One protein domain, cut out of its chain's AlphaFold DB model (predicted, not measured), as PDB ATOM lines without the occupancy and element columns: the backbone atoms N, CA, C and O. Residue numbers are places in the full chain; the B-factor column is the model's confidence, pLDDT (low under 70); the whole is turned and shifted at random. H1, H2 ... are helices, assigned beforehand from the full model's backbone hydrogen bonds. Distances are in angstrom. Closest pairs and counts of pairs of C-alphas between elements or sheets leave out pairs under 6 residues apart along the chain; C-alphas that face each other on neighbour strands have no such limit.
ATOM      1  N   ALA A 572     281.268 262.286 225.778       91.50
ATOM      2  CA  ALA A 572     282.161 263.080 226.625       91.50
ATOM      3  C   ALA A 572     282.491 264.459 226.019       91.50
ATOM      4  O   ALA A 572     282.961 265.358 226.721       91.50
ATOM      5  N   GLU A 573     282.278 264.654 224.718       92.38
ATOM      6  CA  GLU A 573     282.351 265.973 224.091       92.38
ATOM      7  C   GLU A 573     281.226 266.908 224.565       92.38
ATOM      8  O   GLU A 573     281.461 268.114 224.677       92.38
ATOM      9  N   MET A 574     280.055 266.384 224.964       91.12
ATOM     10  CA  MET A 574     278.968 267.204 225.515       91.12
ATOM     11  C   MET A 574     279.379 267.906 226.813       91.12
ATOM     12  O   MET A 574     279.094 269.087 227.003       91.12
ATOM     13  N   GLU A 575     280.078 267.191 227.697       91.81
ATOM     14  CA  GLU A 575     280.601 267.736 228.954       91.81
ATOM     15  C   GLU A 575     281.606 268.864 228.699       91.81
ATOM     16  O   GLU A 575     281.583 269.899 229.374       91.81
ATOM     17  N   GLN A 576     282.468 268.695 227.693       91.38
ATOM     18  CA  GLN A 576     283.454 269.705 227.316       91.38
ATOM     19  C   GLN A 576     282.766 270.975 226.816       91.38
ATOM     20  O   GLN A 576     283.064 272.059 227.319       91.38
ATOM     21  N   VAL A 577     281.803 270.848 225.901       90.19
ATOM     22  CA  VAL A 577     281.015 271.984 225.400       90.19
ATOM     23  C   VAL A 577     280.259 272.670 226.540       90.19
ATOM     24  O   VAL A 577     280.349 273.888 226.683       90.19
ATOM     25  N   PHE A 578     279.575 271.909 227.399       89.44
ATOM     26  CA  PHE A 578     278.863 272.444 228.564       89.44
ATOM     27  C   PHE A 578     279.794 273.253 229.478       89.44
ATOM     28  O   PHE A 578     279.502 274.398 229.829       89.44
ATOM     29  N   THR A 579     280.963 272.692 229.790       91.06
ATOM     30  CA  THR A 579     281.995 273.341 230.605       91.06
ATOM     31  C   THR A 579     282.484 274.640 229.967       91.06
ATOM     32  O   THR A 579     282.660 275.644 230.660       91.06
ATOM     33  N   LYS A 580     282.709 274.662 228.648       87.00
ATOM     34  CA  LYS A 580     283.170 275.861 227.932       87.00
ATOM     35  C   LYS A 580     282.118 276.963 227.916       87.00
ATOM     36  O   LYS A 580     282.446 278.105 228.235       87.00
ATOM     37  N   VAL A 581     280.865 276.618 227.627       86.12
ATOM     38  CA  VAL A 581     279.747 277.572 227.617       86.12
ATOM     39  C   VAL A 581     279.565 278.215 228.991       86.12
ATOM     40  O   VAL A 581     279.461 279.438 229.079       86.12
ATOM     41  N   LEU A 582     279.591 277.425 230.069       88.56
ATOM     42  CA  LEU A 582     279.445 277.966 231.422       88.56
ATOM     43  C   LEU A 582     280.621 278.847 231.847       88.56
ATOM     44  O   LEU A 582     280.399 279.909 232.425       88.56
ATOM     45  N   ASN A 583     281.857 278.453 231.532       88.31
ATOM     46  CA  ASN A 583     283.027 279.284 231.817       88.31
ATOM     47  C   ASN A 583     282.978 280.617 231.061       88.31
ATOM     48  O   ASN A 583     283.301 281.657 231.635       88.31
ATOM     49  N   ASN A 584     282.543 280.606 229.796       82.88
ATOM     50  CA  ASN A 584     282.392 281.835 229.021       82.88
ATOM     51  C   ASN A 584     281.286 282.731 229.598       82.88
ATOM     52  O   ASN A 584     281.495 283.922 229.824       82.88
ATOM     53  N   PHE A 585     280.130 282.146 229.927       84.38
ATOM     54  CA  PHE A 585     279.049 282.865 230.597       84.38
ATOM     55  C   PHE A 585     279.523 283.518 231.903       84.38
ATOM     56  O   PHE A 585     279.266 284.701 232.126       84.38
ATOM     57  N   ALA A 586     280.263 282.779 232.736       86.81
ATOM     58  CA  ALA A 586     280.819 283.294 233.981       86.81
ATOM     59  C   ALA A 586     281.783 284.462 233.742       86.81
ATOM     60  O   ALA A 586     281.705 285.464 234.452       86.81
ATOM     61  N   ALA A 587     282.660 284.352 232.740       84.88
ATOM     62  CA  ALA A 587     283.617 285.395 232.391       84.88
ATOM     63  C   ALA A 587     282.906 286.690 231.967       84.88
ATOM     64  O   ALA A 587     283.156 287.738 232.559       84.88
ATOM     65  N   ILE A 588     281.963 286.602 231.023       83.00
ATOM     66  CA  ILE A 588     281.219 287.758 230.496       83.00
ATOM     67  C   ILE A 588     280.370 288.416 231.587       83.00
ATOM     68  O   ILE A 588     280.370 289.639 231.736       83.00
ATOM     69  N   ALA A 589     279.635 287.620 232.364       83.62
ATOM     70  CA  ALA A 589     278.784 288.152 233.421       83.62
ATOM     71  C   ALA A 589     279.616 288.821 234.529       83.62
ATOM     72  O   ALA A 589     279.250 289.897 235.005       83.62
ATOM     73  N   SER A 590     280.774 288.250 234.882       87.88
ATOM     74  CA  SER A 590     281.658 288.800 235.918       87.88
ATOM     75  C   SER A 590     282.202 290.192 235.586       87.88
ATOM     76  O   SER A 590     282.451 290.970 236.506       87.88
ATOM     77  N   GLU A 591     282.353 290.554 234.308       88.00
ATOM     78  CA  GLU A 591     282.806 291.895 233.903       88.00
ATOM     79  C   GLU A 591     281.802 293.008 234.242       88.00
ATOM     80  O   GLU A 591     282.182 294.172 234.376       88.00
ATOM     81  N   GLN A 592     280.523 292.660 234.404       88.44
ATOM     82  CA  GLN A 592     279.432 293.606 234.663       88.44
ATOM     83  C   GLN A 592     278.997 293.634 236.135       88.44
ATOM     84  O   GLN A 592     278.086 294.379 236.501       88.44
ATOM     85  N   MET A 593     279.629 292.818 236.978       90.31
ATOM     86  CA  MET A 593     279.233 292.574 238.365       90.31
ATOM     87  C   MET A 593     280.274 293.130 239.343       90.31
ATOM     88  O   MET A 593     281.424 293.396 238.986       90.31
ATOM     89  N   SER A 594     279.883 293.339 240.604       92.75
ATOM     90  CA  SER A 594     280.865 293.647 241.651       92.75
ATOM     91  C   SER A 594     281.768 292.437 241.929       92.75
ATOM     92  O   SER A 594     281.392 291.297 241.676       92.75
ATOM     93  N   GLU A 595     282.960 292.668 242.494       91.25
ATOM     94  CA  GLU A 595     283.925 291.596 242.814       91.25
ATOM     95  C   GLU A 595     283.316 290.504 243.717       91.25
ATOM     96  O   GLU A 595     283.623 289.324 243.566       91.25
ATOM     97  N   GLU A 596     282.420 290.890 244.628       86.25
ATOM     98  CA  GLU A 596     281.712 289.969 245.524       86.25
ATOM     99  C   GLU A 596     280.684 289.111 244.770       86.25
ATOM    100  O   GLU A 596     280.646 287.895 244.938       86.25
ATOM    101  N   GLU A 597     279.892 289.722 243.888       88.00
ATOM    102  CA  GLU A 597     278.895 289.016 243.076       88.00
ATOM    103  C   GLU A 597     279.558 288.089 242.040       88.00
ATOM    104  O   GLU A 597     279.103 286.962 241.842       88.00
ATOM    105  N   ALA A 598     280.663 288.523 241.425       90.19
ATOM    106  CA  ALA A 598     281.453 287.713 240.497       90.19
ATOM    107  C   ALA A 598     282.072 286.480 241.180       90.19
ATOM    108  O   ALA A 598     282.115 285.393 240.597       90.19
ATOM    109  N   ALA A 599     282.508 286.614 242.440       88.25
ATOM    110  CA  ALA A 599     283.026 285.493 243.221       88.25
ATOM    111  C   ALA A 599     281.943 284.438 243.506       88.25
ATOM    112  O   ALA A 599     282.215 283.243 243.392       88.25
ATOM    113  N   ILE A 600     280.714 284.866 243.824       87.31
ATOM    114  CA  ILE A 600     279.575 283.954 244.024       87.31
ATOM    115  C   ILE A 600     279.216 283.254 242.710       87.31
ATOM    116  O   ILE A 600     279.049 282.037 242.698       87.31
ATOM    117  N   LEU A 601     279.136 283.992 241.598       90.31
ATOM    118  CA  LEU A 601     278.842 283.406 240.288       90.31
ATOM    119  C   LEU A 601     279.879 282.346 239.896       90.31
ATOM    120  O   LEU A 601     279.504 281.251 239.485       90.31
ATOM    121  N   THR A 602     281.166 282.661 240.052       90.25
ATOM    122  CA  THR A 602     282.261 281.735 239.725       90.25
ATOM    123  C   THR A 602     282.177 280.469 240.578       90.25
ATOM    124  O   THR A 602     282.246 279.374 240.036       90.25
ATOM    125  N   MET A 603     281.929 280.607 241.886       89.06
ATOM    126  CA  MET A 603     281.724 279.465 242.784       89.06
ATOM    127  C   MET A 603     280.560 278.579 242.320       89.06
ATOM    128  O   MET A 603     280.704 277.364 242.253       89.06
ATOM    129  N   VAL A 604     279.413 279.170 241.970       91.56
ATOM    130  CA  VAL A 604     278.250 278.411 241.485       91.56
ATOM    131  C   VAL A 604     278.567 277.686 240.182       91.56
ATOM    132  O   VAL A 604     278.216 276.520 240.035       91.56
ATOM    133  N   VAL A 605     279.231 278.358 239.241       93.44
ATOM    134  CA  VAL A 605     279.601 277.769 237.950       93.44
ATOM    135  C   VAL A 605     280.587 276.615 238.126       93.44
ATOM    136  O   VAL A 605     280.362 275.553 237.548       93.44
ATOM    137  N   ASP A 606     281.613 276.778 238.961       93.00
ATOM    138  CA  ASP A 606     282.582 275.721 239.269       93.00
ATOM    139  C   ASP A 606     281.893 274.490 239.880       93.00
ATOM    140  O   ASP A 606     282.180 273.358 239.492       93.00
ATOM    141  N   GLU A 607     280.942 274.703 240.792       92.81
ATOM    142  CA  GLU A 607     280.177 273.627 241.432       92.81
ATOM    143  C   GLU A 607     279.205 272.925 240.472       92.81
ATOM    144  O   GLU A 607     279.062 271.702 240.520       92.81
ATOM    145  N   VAL A 608     278.562 273.668 239.565       94.56
ATOM    146  CA  VAL A 608     277.737 273.103 238.482       94.56
ATOM    147  C   VAL A 608     278.581 272.259 237.527       94.56
ATOM    148  O   VAL A 608     278.167 271.156 237.175       94.56
ATOM    149  N   ILE A 609     279.765 272.735 237.133       94.81
ATOM    150  CA  ILE A 609     280.690 271.983 236.271       94.81
ATOM    151  C   ILE A 609     281.169 270.713 236.983       94.81
ATOM    152  O   ILE A 609     281.120 269.630 236.406       94.81
ATOM    153  N   ALA A 610     281.588 270.820 238.248       93.19
ATOM    154  CA  ALA A 610     282.048 269.675 239.036       93.19
ATOM    155  C   ALA A 610     280.960 268.609 239.250       93.19
ATOM    156  O   ALA A 610     281.282 267.438 239.445       93.19
ATOM    157  N   SER A 611     279.689 269.014 239.196       94.12
ATOM    158  CA  SER A 611     278.519 268.150 239.389       94.12
ATOM    159  C   SER A 611     277.882 267.707 238.063       94.12
ATOM    160  O   SER A 611     276.731 267.273 238.066       94.12
ATOM    161  N   TYR A 612     278.576 267.827 236.923       93.88
ATOM    162  CA  TYR A 612     278.026 267.487 235.604       93.88
ATOM    163  C   TYR A 612     277.465 266.058 235.531       93.88
ATOM    164  O   TYR A 612     276.330 265.870 235.092       93.88
ATOM    165  N   ASP A 613     278.224 265.062 235.997       93.56
ATOM    166  CA  ASP A 613     277.794 263.659 235.985       93.56
ATOM    167  C   ASP A 613     276.539 263.440 236.843       93.56
ATOM    168  O   ASP A 613     275.615 262.738 236.425       93.56
ATOM    169  N   ASP A 614     276.464 264.089 238.008       95.12
ATOM    170  CA  ASP A 614     275.293 264.027 238.883       95.12
ATOM    171  C   ASP A 614     274.083 264.725 238.250       95.12
ATOM    172  O   ASP A 614     272.982 264.178 238.248       95.12
ATOM    173  N   LEU A 615     274.272 265.897 237.631       94.00
ATOM    174  CA  LEU A 615     273.224 266.601 236.885       94.00
ATOM    175  C   LEU A 615     272.687 265.742 235.739       94.00
ATOM    176  O   LEU A 615     271.471 265.615 235.576       94.00
ATOM    177  N   LYS A 616     273.578 265.108 234.974       93.06
ATOM    178  CA  LYS A 616     273.220 264.185 233.896       93.06
ATOM    179  C   LYS A 616     272.447 262.981 234.434       93.06
ATOM    180  O   LYS A 616     271.416 262.621 233.866       93.06
ATOM    181  N   ALA A 617     272.894 262.389 235.543       93.56
ATOM    182  CA  ALA A 617     272.204 261.281 236.195       93.56
ATOM    183  C   ALA A 617     270.793 261.678 236.658       93.56
ATOM    184  O   ALA A 617     269.840 260.944 236.399       93.56
ATOM    185  N   VAL A 618     270.628 262.861 237.260       94.38
ATOM    186  CA  VAL A 618     269.322 263.387 237.692       94.38
ATOM    187  C   VAL A 618     268.404 263.661 236.502       94.38
ATOM    188  O   VAL A 618     267.233 263.286 236.530       94.38
ATOM    189  N   VAL A 619     268.913 264.265 235.426       92.62
ATOM    190  CA  VAL A 619     268.133 264.476 234.195       92.62
ATOM    191  C   VAL A 619     267.685 263.138 233.603       92.62
ATOM    192  O   VAL A 619     266.522 262.996 233.221       92.62
ATOM    193  N   ASN A 620     268.566 262.137 233.561       92.31
ATOM    194  CA  ASN A 620     268.237 260.801 233.062       92.31
ATOM    195  C   ASN A 620     267.236 260.066 233.964       92.31
ATOM    196  O   ASN A 620     266.337 259.400 233.449       92.31
ATOM    197  N   LEU A 621     267.325 260.236 235.286       94.56
ATOM    198  CA  LEU A 621     266.324 259.743 236.231       94.56
ATOM    199  C   LEU A 621     264.949 260.362 235.945       94.56
ATOM    200  O   LEU A 621     263.980 259.630 235.770       94.56
ATOM    201  N   MET A 622     264.865 261.691 235.830       93.12
ATOM    202  CA  MET A 622     263.605 262.393 235.553       93.12
ATOM    203  C   MET A 622     262.998 261.990 234.206       93.12
ATOM    204  O   MET A 622     261.786 261.798 234.112       93.12
ATOM    205  N   LYS A 623     263.833 261.817 233.173       92.44
ATOM    206  CA  LYS A 623     263.407 261.277 231.874       92.44
ATOM    207  C   LYS A 623     262.836 259.867 232.020       92.44
ATOM    208  O   LYS A 623     261.763 259.606 231.493       92.44
ATOM    209  N   THR A 624     263.524 258.987 232.749       94.25
ATOM    210  CA  THR A 624     263.096 257.594 232.958       94.25
ATOM    211  C   THR A 624     261.766 257.534 233.702       94.25
ATOM    212  O   THR A 624     260.834 256.914 233.209       94.25
ATOM    213  N   ILE A 625     261.630 258.265 234.814       95.12
ATOM    214  CA  ILE A 625     260.373 258.361 235.574       95.12
ATOM    215  C   ILE A 625     259.236 258.866 234.682       95.12
ATOM    216  O   ILE A 625     258.150 258.293 234.677       95.12
ATOM    217  N   GLY A 626     259.476 259.931 233.910       93.62
ATOM    218  CA  GLY A 626     258.476 260.477 232.994       93.62
ATOM    219  C   GLY A 626     258.030 259.459 231.943       93.62
ATOM    220  O   GLY A 626     256.832 259.279 231.743       93.62
ATOM    221  N   VAL A 627     258.977 258.767 231.304       92.88
ATOM    222  CA  VAL A 627     258.691 257.732 230.298       92.88
ATOM    223  C   VAL A 627     257.949 256.548 230.912       92.88
ATOM    224  O   VAL A 627     256.958 256.109 230.333       92.88
ATOM    225  N   ASP A 628     258.364 256.061 232.078       95.50
ATOM    226  CA  ASP A 628     257.739 254.911 232.734       95.50
ATOM    227  C   ASP A 628     256.302 255.234 233.177       95.50
ATOM    228  O   ASP A 628     255.390 254.444 232.938       95.50
ATOM    229  N   VAL A 629     256.061 256.425 233.745       95.31
ATOM    230  CA  VAL A 629     254.714 256.879 234.142       95.31
ATOM    231  C   VAL A 629     253.804 257.077 232.927       95.31
ATOM    232  O   VAL A 629     252.641 256.673 232.958       95.31
ATOM    233  N   LEU A 630     254.311 257.682 231.847       94.88
ATOM    234  CA  LEU A 630     253.547 257.840 230.605       94.88
ATOM    235  C   LEU A 630     253.272 256.489 229.935       94.88
ATOM    236  O   LEU A 630     252.186 256.287 229.396       94.88
ATOM    237  N   THR A 631     254.220 255.555 230.003       95.38
ATOM    238  CA  THR A 631     254.043 254.187 229.508       95.38
ATOM    239  C   THR A 631     252.939 253.480 230.281       95.38
ATOM    240  O   THR A 631     252.047 252.911 229.657       95.38
ATOM    241  N   GLU A 632     252.942 253.562 231.613       96.25
ATOM    242  CA  GLU A 632     251.871 252.984 232.429       96.25
ATOM    243  C   GLU A 632     250.518 253.630 232.110       96.25
ATOM    244  O   GLU A 632     249.530 252.927 231.926       96.25
ATOM    245  N   PHE A 633     250.472 254.953 231.934       96.38
ATOM    246  CA  PHE A 633     249.261 255.662 231.514       96.38
ATOM    247  C   PHE A 633     248.711 255.188 230.167       96.38
ATOM    248  O   PHE A 633     247.504 255.004 230.033       96.38
ATOM    249  N   MET A 634     249.573 254.946 229.179       96.56
ATOM    250  CA  MET A 634     249.145 254.413 227.885       96.56
ATOM    251  C   MET A 634     248.712 252.946 227.973       96.56
ATOM    252  O   MET A 634     247.689 252.578 227.402       96.56
ATOM    253  N   VAL A 635     249.476 252.106 228.680       95.56
ATOM    254  CA  VAL A 635     249.221 250.659 228.783       95.56
ATOM    255  C   VAL A 635     247.952 250.361 229.582       95.56
ATOM    256  O   VAL A 635     247.223 249.435 229.226       95.56
ATOM    257  N   SER A 636     247.686 251.142 230.629       95.69
ATOM    258  CA  SER A 636     246.466 251.050 231.438       95.69
ATOM    259  C   SER A 636     245.260 251.753 230.811       95.69
ATOM    260  O   SER A 636     244.188 251.715 231.396       95.69
ATOM    261  N   GLU A 637     245.406 252.418 229.658       96.25
ATOM    262  CA  GLU A 637     244.357 253.276 229.079       96.25
ATOM    263  C   GLU A 637     243.828 254.331 230.080       96.25
ATOM    264  O   GLU A 637     242.671 254.744 230.017       96.25
ATOM    265  N   ALA A 638     244.704 254.807 230.976       96.00
ATOM    266  CA  ALA A 638     244.421 255.770 232.041       96.00
ATOM    267  C   ALA A 638     243.405 255.311 233.110       96.00
ATOM    268  O   ALA A 638     242.783 256.170 233.751       96.00
ATOM    269  N   GLU A 639     243.262 253.998 233.332       94.75
ATOM    270  CA  GLU A 639     242.251 253.418 234.234       94.75
ATOM    271  C   GLU A 639     242.271 254.043 235.637       94.75
ATOM    272  O   GLU A 639     241.230 254.491 236.108       94.75
ATOM    273  N   LEU A 640     243.454 254.266 236.231       94.75
ATOM    274  CA  LEU A 640     243.584 254.925 237.540       94.75
ATOM    275  C   LEU A 640     242.809 256.253 237.620       94.75
ATOM    276  O   LEU A 640     242.138 256.549 238.610       94.75
ATOM    277  N   ILE A 641     242.925 257.094 236.588       94.75
ATOM    278  CA  ILE A 641     242.256 258.401 236.571       94.75
ATOM    279  C   ILE A 641     240.757 258.220 236.327       94.75
ATOM    280  O   ILE A 641     239.953 258.920 236.947       94.75
ATOM    281  N   LEU A 642     240.372 257.291 235.451       94.56
ATOM    282  CA  LEU A 642     238.971 256.976 235.166       94.56
ATOM    283  C   LEU A 642     238.249 256.454 236.416       94.56
ATOM    284  O   LEU A 642     237.144 256.912 236.719       94.56
ATOM    285  N   ASP A 643     238.901 255.599 237.195       94.06
ATOM    286  CA  ASP A 643     238.370 255.061 238.441       94.06
ATOM    287  C   ASP A 643     238.227 256.144 239.510       94.06
ATOM    288  O   ASP A 643     237.167 256.252 240.139       94.06
ATOM    289  N   ILE A 644     239.223 257.026 239.657       93.81
ATOM    290  CA  ILE A 644     239.124 258.202 240.537       93.81
ATOM    291  C   ILE A 644     237.946 259.094 240.122       93.81
ATOM    292  O   ILE A 644     237.186 259.547 240.983       93.81
ATOM    293  N   LEU A 645     237.755 259.341 238.823       91.88
ATOM    294  CA  LEU A 645     236.631 260.134 238.319       91.88
ATOM    295  C   LEU A 645     235.287 259.450 238.577       91.88
ATOM    296  O   LEU A 645     234.306 260.141 238.856       91.88
ATOM    297  N   SER A 646     235.225 258.121 238.529       91.06
ATOM    298  CA  SER A 646     233.995 257.370 238.796       91.06
ATOM    299  C   SER A 646     233.513 257.510 240.249       91.06
ATOM    300  O   SER A 646     232.317 257.383 240.522       91.06
ATOM    301  N   LEU A 647     234.403 257.859 241.194       90.31
ATOM    302  CA  LEU A 647     234.033 258.057 242.601       90.31
ATOM    303  C   LEU A 647     232.980 259.158 242.794       90.31
ATOM    304  O   LEU A 647     232.191 259.090 243.739       90.31
ATOM    305  N   GLN A 648     232.919 260.147 241.895       86.38
ATOM    306  CA  GLN A 648     231.939 261.238 241.968       86.38
ATOM    307  C   GLN A 648     230.488 260.769 241.764       86.38
ATOM    308  O   GLN A 648     229.550 261.450 242.182       86.38
ATOM    309  N   ASP A 649     230.289 259.595 241.156       86.88
ATOM    310  CA  ASP A 649     228.962 259.041 240.880       86.88
ATOM    311  C   ASP A 649     228.306 258.437 242.136       86.88
ATOM    312  O   ASP A 649     227.105 258.127 242.150       86.88
ATOM    313  N   PHE A 650     229.068 258.291 243.225       86.31
ATOM    314  CA  PHE A 650     228.586 257.759 244.492       86.31
ATOM    315  C   PHE A 650     228.180 258.881 245.452       86.31
ATOM    316  O   PHE A 650     229.001 259.623 245.978       86.31
ATOM    317  N   ALA A 651     226.881 258.962 245.754       80.56
ATOM    318  CA  ALA A 651     226.355 259.933 246.719       80.56
ATOM    319  C   ALA A 651     226.586 259.541 248.194       80.56
ATOM    320  O   ALA A 651     226.476 260.389 249.074       80.56
ATOM    321  N   GLU A 652     226.832 258.258 248.473       79.69
ATOM    322  CA  GLU A 652     227.003 257.694 249.818       79.69
ATOM    323  C   GLU A 652     228.009 256.530 249.755       79.69
ATOM    324  O   GLU A 652     228.080 255.847 248.723       79.69
ATOM    325  N   PRO A 653     228.734 256.228 250.847       74.81
ATOM    326  CA  PRO A 653     229.642 255.091 250.893       74.81
ATOM    327  C   PRO A 653     228.878 253.768 250.766       74.81
ATOM    328  O   PRO A 653     228.045 253.404 251.600       74.81
ATOM    329  N   THR A 654     229.156 253.028 249.692       82.50
ATOM    330  CA  THR A 654     228.519 251.740 249.377       82.50
ATOM    331  C   THR A 654     229.557 250.653 249.127       82.50
ATOM    332  O   THR A 654     230.721 250.935 248.870       82.50
ATOM    333  N   GLN A 655     229.127 249.387 249.135       83.25
ATOM    334  CA  GLN A 655     229.987 248.258 248.761       83.25
ATOM    335  C   GLN A 655     230.587 248.405 247.349       83.25
ATOM    336  O   GLN A 655     231.700 247.947 247.116       83.25
ATOM    337  N   ALA A 656     229.860 249.048 246.429       86.12
ATOM    338  CA  ALA A 656     230.343 249.334 245.081       86.12
ATOM    339  C   ALA A 656     231.422 250.428 245.077       86.12
ATOM    340  O   ALA A 656     232.434 250.248 244.421       86.12
ATOM    341  N   MET A 657     231.259 251.494 245.869       87.75
ATOM    342  CA  MET A 657     232.305 252.512 246.043       87.75
ATOM    343  C   MET A 657     233.590 251.900 246.617       87.75
ATOM    344  O   MET A 657     234.676 252.228 246.166       87.75
ATOM    345  N   ILE A 658     233.478 250.990 247.592       87.19
ATOM    346  CA  ILE A 658     234.655 250.328 248.180       87.19
ATOM    347  C   ILE A 658     235.358 249.406 247.179       87.19
ATOM    348  O   ILE A 658     236.577 249.338 247.221       87.19
ATOM    349  N   ALA A 659     234.628 248.755 246.265       88.06
ATOM    350  CA  ALA A 659     235.260 248.005 245.175       88.06
ATOM    351  C   ALA A 659     236.080 248.919 244.252       88.06
ATOM    352  O   ALA A 659     237.219 248.592 243.964       88.06
ATOM    353  N   VAL A 660     235.550 250.090 243.882       90.56
ATOM    354  CA  VAL A 660     236.311 251.078 243.093       90.56
ATOM    355  C   VAL A 660     237.542 251.569 243.863       90.56
ATOM    356  O   VAL A 660     238.609 251.735 243.295       90.56
ATOM    357  N   VAL A 661     237.443 251.772 245.183       89.50
ATOM    358  CA  VAL A 661     238.613 252.136 246.007       89.50
ATOM    359  C   VAL A 661     239.671 251.024 246.026       89.50
ATOM    360  O   VAL A 661     240.857 251.335 246.046       89.50
ATOM    361  N   GLU A 662     239.270 249.749 246.033       89.50
ATOM    362  CA  GLU A 662     240.205 248.623 245.885       89.50
ATOM    363  C   GLU A 662     240.871 248.617 244.504       89.50
ATOM    364  O   GLU A 662     242.084 248.453 244.439       89.50
ATOM    365  N   GLU A 663     240.108 248.855 243.433       91.06
ATOM    366  CA  GLU A 663     240.623 248.967 242.059       91.06
ATOM    367  C   GLU A 663     241.648 250.115 241.950       91.06
ATOM    368  O   GLU A 663     242.781 249.882 241.538       91.06
ATOM    369  N   ILE A 664     241.347 251.300 242.499       92.94
ATOM    370  CA  ILE A 664     242.292 252.433 242.576       92.94
ATOM    371  C   ILE A 664     243.580 252.055 243.322       92.94
ATOM    372  O   ILE A 664     244.671 252.468 242.931       92.94
ATOM    373  N   ILE A 665     243.486 251.306 244.424       89.81
ATOM    374  CA  ILE A 665     244.666 250.863 245.182       89.81
ATOM    375  C   ILE A 665     245.532 249.921 244.337       89.81
ATOM    376  O   ILE A 665     246.761 250.043 244.369       89.81
ATOM    377  N   ASP A 666     244.908 248.995 243.612       89.56
ATOM    378  CA  ASP A 666     245.602 248.062 242.725       89.56
ATOM    379  C   ASP A 666     246.272 248.806 241.557       89.56
ATOM    380  O   ASP A 666     247.435 248.531 241.243       89.56
ATOM    381  N   ASP A 667     245.596 249.808 240.999       91.75
ATOM    382  CA  ASP A 667     246.092 250.645 239.908       91.75
ATOM    383  C   ASP A 667     247.221 251.593 240.336       91.75
ATOM    384  O   ASP A 667     248.111 251.892 239.546       91.75
ATOM    385  N   ILE A 668     247.265 252.041 241.597       90.94
ATOM    386  CA  ILE A 668     248.367 252.877 242.109       90.94
ATOM    387  C   ILE A 668     249.705 252.123 242.098       90.94
ATOM    388  O   ILE A 668     250.756 252.749 241.945       90.94
ATOM    389  N   LEU A 669     249.713 250.797 242.270       88.62
ATOM    390  CA  LEU A 669     250.951 250.033 242.456       88.62
ATOM    391  C   LEU A 669     251.887 250.061 241.224       88.62
ATOM    392  O   LEU A 669     253.087 250.309 241.410       88.62
ATOM    393  N   PRO A 670     251.408 249.851 239.981       92.00
ATOM    394  CA  PRO A 670     252.206 250.072 238.775       92.00
ATOM    395  C   PRO A 670     252.778 251.490 238.672       92.00
ATOM    396  O   PRO A 670     253.974 251.636 238.431       92.00
ATOM    397  N   TYR A 671     251.985 252.529 238.957       92.75
ATOM    398  CA  TYR A 671     252.461 253.920 238.941       92.75
ATOM    399  C   TYR A 671     253.496 254.211 240.030       92.75
ATOM    400  O   TYR A 671     254.490 254.890 239.774       92.75
ATOM    401  N   ASN A 672     253.306 253.676 241.239       90.31
ATOM    402  CA  ASN A 672     254.287 253.767 242.319       90.31
ATOM    403  C   ASN A 672     255.608 253.105 241.894       90.31
ATOM    404  O   ASN A 672     256.678 253.683 242.072       90.31
ATOM    405  N   THR A 673     255.526 251.945 241.234       90.44
ATOM    406  CA  THR A 673     256.692 251.246 240.680       90.44
ATOM    407  C   THR A 673     257.355 252.044 239.555       90.44
ATOM    408  O   THR A 673     258.577 252.121 239.524       90.44
ATOM    409  N   ALA A 674     256.591 252.666 238.657       93.25
ATOM    410  CA  ALA A 674     257.122 253.518 237.592       93.25
ATOM    411  C   ALA A 674     257.834 254.767 238.144       93.25
ATOM    412  O   ALA A 674     258.876 255.173 237.639       93.25
ATOM    413  N   PHE A 675     257.299 255.359 239.215       91.25
ATOM    414  CA  PHE A 675     257.860 256.565 239.820       91.25
ATOM    415  C   PHE A 675     259.088 256.280 240.694       91.25
ATOM    416  O   PHE A 675     260.131 256.916 240.541       91.25
ATOM    417  N   PHE A 676     258.983 255.323 241.617       89.44
ATOM    418  CA  PHE A 676     260.040 255.039 242.591       89.44
ATOM    419  C   PHE A 676     260.998 253.939 242.144       89.44
ATOM    420  O   PHE A 676     262.141 253.916 242.593       89.44
ATOM    421  N   GLY A 677     260.581 253.051 241.239       89.69
ATOM    422  CA  GLY A 677     261.384 251.950 240.699       89.69
ATOM    423  C   GLY A 677     262.792 252.372 240.273       89.69
ATOM    424  O   GLY A 677     263.756 251.781 240.779       89.69
ATOM    425  N   PRO A 678     262.920 253.409 239.420       92.94
ATOM    426  CA  PRO A 678     264.205 253.932 238.958       92.94
ATOM    427  C   PRO A 678     265.084 254.580 240.045       92.94
ATOM    428  O   PRO A 678     266.283 254.731 239.826       92.94
ATOM    429  N   MET A 679     264.530 254.951 241.209       92.75
ATOM    430  CA  MET A 679     265.250 255.632 242.300       92.75
ATOM    431  C   MET A 679     266.054 254.658 243.175       92.75
ATOM    432  O   MET A 679     265.680 254.347 244.310       92.75
ATOM    433  N   ASP A 680     267.147 254.118 242.647       93.81
ATOM    434  CA  ASP A 680     268.112 253.349 243.436       93.81
ATOM    435  C   ASP A 680     269.002 254.232 244.340       93.81
ATOM    436  O   ASP A 680     268.932 255.458 244.332       93.81
ATOM    437  N   LEU A 681     269.856 253.602 245.150       95.31
ATOM    438  CA  LEU A 681     270.720 254.328 246.086       95.31
ATOM    439  C   LEU A 681     271.652 255.333 245.382       95.31
ATOM    440  O   LEU A 681     271.852 256.430 245.892       95.31
ATOM    441  N   ALA A 682     272.199 254.973 244.215       95.38
ATOM    442  CA  ALA A 682     273.146 255.816 243.488       95.38
ATOM    443  C   ALA A 682     272.456 257.043 242.876       95.38
ATOM    444  O   ALA A 682     272.961 258.156 242.970       95.38
ATOM    445  N   THR A 683     271.273 256.857 242.292       95.38
ATOM    446  CA  THR A 683     270.477 257.959 241.736       95.38
ATOM    447  C   THR A 683     269.985 258.918 242.821       95.38
ATOM    448  O   THR A 683     270.032 260.129 242.617       95.38
ATOM    449  N   ILE A 684     269.582 258.411 243.995       96.25
ATOM    450  CA  ILE A 684     269.245 259.248 245.159       96.25
ATOM    451  C   ILE A 684     270.462 260.068 245.607       96.25
ATOM    452  O   ILE A 684     270.325 261.263 245.874       96.25
ATOM    453  N   GLU A 685     271.647 259.457 245.670       96.62
ATOM    454  CA  GLU A 685     272.885 260.167 246.003       96.62
ATOM    455  C   GLU A 685     273.164 261.301 245.002       96.62
ATOM    456  O   GLU A 685     273.380 262.439 245.423       96.62
ATOM    457  N   SER A 686     273.057 261.049 243.692       96.56
ATOM    458  CA  SER A 686     273.210 262.091 242.665       96.56
ATOM    459  C   SER A 686     272.184 263.222 242.810       96.56
ATOM    460  O   SER A 686     272.545 264.393 242.683       96.56
ATOM    461  N   VAL A 687     270.921 262.925 243.155       96.19
ATOM    462  CA  VAL A 687     269.913 263.965 243.460       96.19
ATOM    463  C   VAL A 687     270.368 264.833 244.634       96.19
ATOM    464  O   VAL A 687     270.314 266.062 244.546       96.19
ATOM    465  N   LEU A 688     270.849 264.223 245.719       96.56
ATOM    466  CA  LEU A 688     271.358 264.962 246.875       96.56
ATOM    467  C   LEU A 688     272.573 265.823 246.505       96.56
ATOM    468  O   LEU A 688     272.651 266.973 246.942       96.56
ATOM    469  N   ARG A 689     273.486 265.314 245.669       95.50
ATOM    470  CA  ARG A 689     274.659 266.056 245.176       95.50
ATOM    471  C   ARG A 689     274.274 267.254 244.306       95.50
ATOM    472  O   ARG A 689     274.891 268.304 244.438       95.50
ATOM    473  N   VAL A 690     273.203 267.173 243.517       94.88
ATOM    474  CA  VAL A 690     272.669 268.337 242.782       94.88
ATOM    475  C   VAL A 690     272.017 269.351 243.728       94.88
ATOM    476  O   VAL A 690     272.277 270.551 243.629       94.88
ATOM    477  N   VAL A 691     271.209 268.891 244.691       94.00
ATOM    478  CA  VAL A 691     270.570 269.756 245.707       94.00
ATOM    479  C   VAL A 691     271.607 270.440 246.610       94.00
ATOM    480  O   VAL A 691     271.343 271.518 247.147       94.00
ATOM    481  N   ARG A 692     272.816 269.878 246.729       94.06
ATOM    482  CA  ARG A 692     273.948 270.498 247.430       94.06
ATOM    483  C   ARG A 692     274.250 271.907 246.923       94.06
ATOM    484  O   ARG A 692     274.544 272.765 247.746       94.06
ATOM    485  N   ILE A 693     274.172 272.163 245.614       91.94
ATOM    486  CA  ILE A 693     274.576 273.446 245.011       91.94
ATOM    487  C   ILE A 693     273.763 274.622 245.584       91.94
ATOM    488  O   ILE A 693     274.364 275.521 246.177       91.94
ATOM    489  N   PRO A 694     272.415 274.648 245.496       92.00
ATOM    490  CA  PRO A 694     271.637 275.737 246.086       92.00
ATOM    491  C   PRO A 694     271.757 275.800 247.617       92.00
ATOM    492  O   PRO A 694     271.687 276.891 248.184       92.00
ATOM    493  N   LEU A 695     271.979 274.667 248.298       91.75
ATOM    494  CA  LEU A 695     272.219 274.651 249.746       91.75
ATOM    495  C   LEU A 695     273.554 275.305 250.121       91.75
ATOM    496  O   LEU A 695     273.601 276.061 251.088       91.75
ATOM    497  N   LEU A 696     274.614 275.053 249.350       91.19
ATOM    498  CA  LEU A 696     275.926 275.667 249.534       91.19
ATOM    499  C   LEU A 696     275.842 277.186 249.355       91.19
ATOM    500  O   LEU A 696     276.371 277.931 250.181       91.19
ATOM    501  N   VAL A 697     275.138 277.649 248.319       89.12
ATOM    502  CA  VAL A 697     274.912 279.084 248.093       89.12
ATOM    503  C   VAL A 697     274.196 279.701 249.292       89.12
ATOM    504  O   VAL A 697     274.718 280.632 249.892       89.12
ATOM    505  N   ALA A 698     273.064 279.137 249.724       89.19
ATOM    506  CA  ALA A 698     272.324 279.667 250.870       89.19
ATOM    507  C   ALA A 698     273.152 279.644 252.172       89.19
ATOM    508  O   ALA A 698     273.127 280.593 252.959       89.19
ATOM    509  N   ALA A 699     273.919 278.577 252.406       88.12
ATOM    510  CA  ALA A 699     274.772 278.447 253.584       88.12
ATOM    511  C   ALA A 699     275.901 279.490 253.612       88.12
ATOM    512  O   ALA A 699     276.221 280.018 254.681       88.12
ATOM    513  N   THR A 700     276.483 279.806 252.454       86.38
ATOM    514  CA  THR A 700     277.600 280.751 252.338       86.38
ATOM    515  C   THR A 700     277.134 282.207 252.329       86.38
ATOM    516  O   THR A 700     277.732 283.026 253.030       86.38
ATOM    517  N   THR A 701     276.048 282.539 251.620       84.06
ATOM    518  CA  THR A 701     275.549 283.922 251.512       84.06
ATOM    519  C   THR A 701     274.740 284.354 252.731       84.06
ATOM    520  O   THR A 701     274.971 285.435 253.273       84.06
ATOM    521  N   ASP A 702     273.821 283.505 253.199       81.25
ATOM    522  CA  ASP A 702     272.853 283.866 254.241       81.25
ATOM    523  C   ASP A 702     273.266 283.306 255.606       81.25
ATOM    524  O   ASP A 702     273.083 283.951 256.642       81.25
ATOM    525  N   GLY A 703     273.833 282.097 255.608       76.38
ATOM    526  CA  GLY A 703     274.253 281.387 256.818       76.38
ATOM    527  C   GLY A 703     275.615 281.817 257.369       76.38
ATOM    528  O   GLY A 703     275.905 281.565 258.539       76.38
ATOM    529  N   GLY A 704     276.459 282.464 256.556       82.81
ATOM    530  CA  GLY A 704     277.832 282.826 256.929       82.81
ATOM    531  C   GLY A 704     278.738 281.618 257.214       82.81
ATOM    532  O   GLY A 704     279.747 281.761 257.908       82.81
ATOM    533  N   ILE A 705     278.365 280.435 256.717       88.25
ATOM    534  CA  ILE A 705     279.141 279.198 256.829       88.25
ATOM    535  C   ILE A 705     280.238 279.224 255.763       88.25
ATOM    536  O   ILE A 705     280.000 279.606 254.619       88.25
TER     537      ILE A 705
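This is residues 572 to 705 of the 861 residues of the protein "Fibronectin type III domain-containing protein" of Acholeplasma sp (UniProt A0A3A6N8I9). This is a long, open arch of helices: H1, H2 and the later part of H6 stand side by side in a row at one end, and H3 and H4 lead away from them as an arm. H5 folds back beside H4 and the later part of H3, and H6 then packs on the early part of H3 at a steep angle and returns to H2. The far tip, residues 650 to 655, sticks out. The 134 printed residues have six named helices, H1 to H6 in order, and no named strand; the class is all helix. The whole is extended, with a radius of gyration of the C-alphas of 22.9 A and spans of 69 by 36 by 27 A.

Start with H1, residues 572 to 590, and H2, residues 595 to 610, a helical hairpin; they touch at a shallow tilt of 6 degrees, opposite ways, the closest C-alphas being Ser 590 and Ala 598, 4.7 A apart. H3, residues 612 to 635, and H2 meet only through their link. Next come H4, residues 639 to 649, and H5, residues 655 to 676, a second helical hairpin: they touch at a shallow tilt of 30 degrees, closest at the C-alphas of Leu 640 and Asp 667, 5.5 A apart. H5 has a kink of 28 degrees near residue 670, and with residues 670 to 676 alone it touches residues 625 to 632 of H3, closest at the C-alphas of Asp 628 and Ala 674, 5.1 A apart. H6, residues 681 to 701, touches residues 614 to 621 of H3 with residues 683 to 690 alone, at a steep tilt of 55 degrees; the C-alphas of Asp 614 and Ser 686 are closest, 4.7 A apart. H6 has a kink of 32 degrees near residue 694, and its residues 693 to 697 alone touch H2, closest at the C-alphas of Glu 607 and Ile 693, 6.6 A apart. H1 and H6 are apart. Every O i to N i+4 pair is within hydrogen-bond range in H2 and H3; the figures are 14 of 15 in H1, 5 of 7 in H4, 15 of 18 in H5 and 15 of 17 in H6.

Find C-alpha 572 at (282.161, 263.080, 226.625); from there H1 runs 27.4 A to residue 590, and H2 runs 22.3 A from 595 to 610. H3 begins at C-alpha 612, (278.026, 267.487, 235.604), and reaches residue 635 after 34.1 A. H4 runs from 639 to 649, H5 covers 31.4 A from 655 to 676, and H6 covers 30.5 A from 681 to C-alpha 701 at (275.549, 283.922, 251.512).

Look for the two C-alphas farthest apart at Glu 591 and Gln 655, 70.1 A from each other. The printed part has no cut, and its five links are tight. The mean pLDDT of the printed part is 90.8, and no printed residue is under 70.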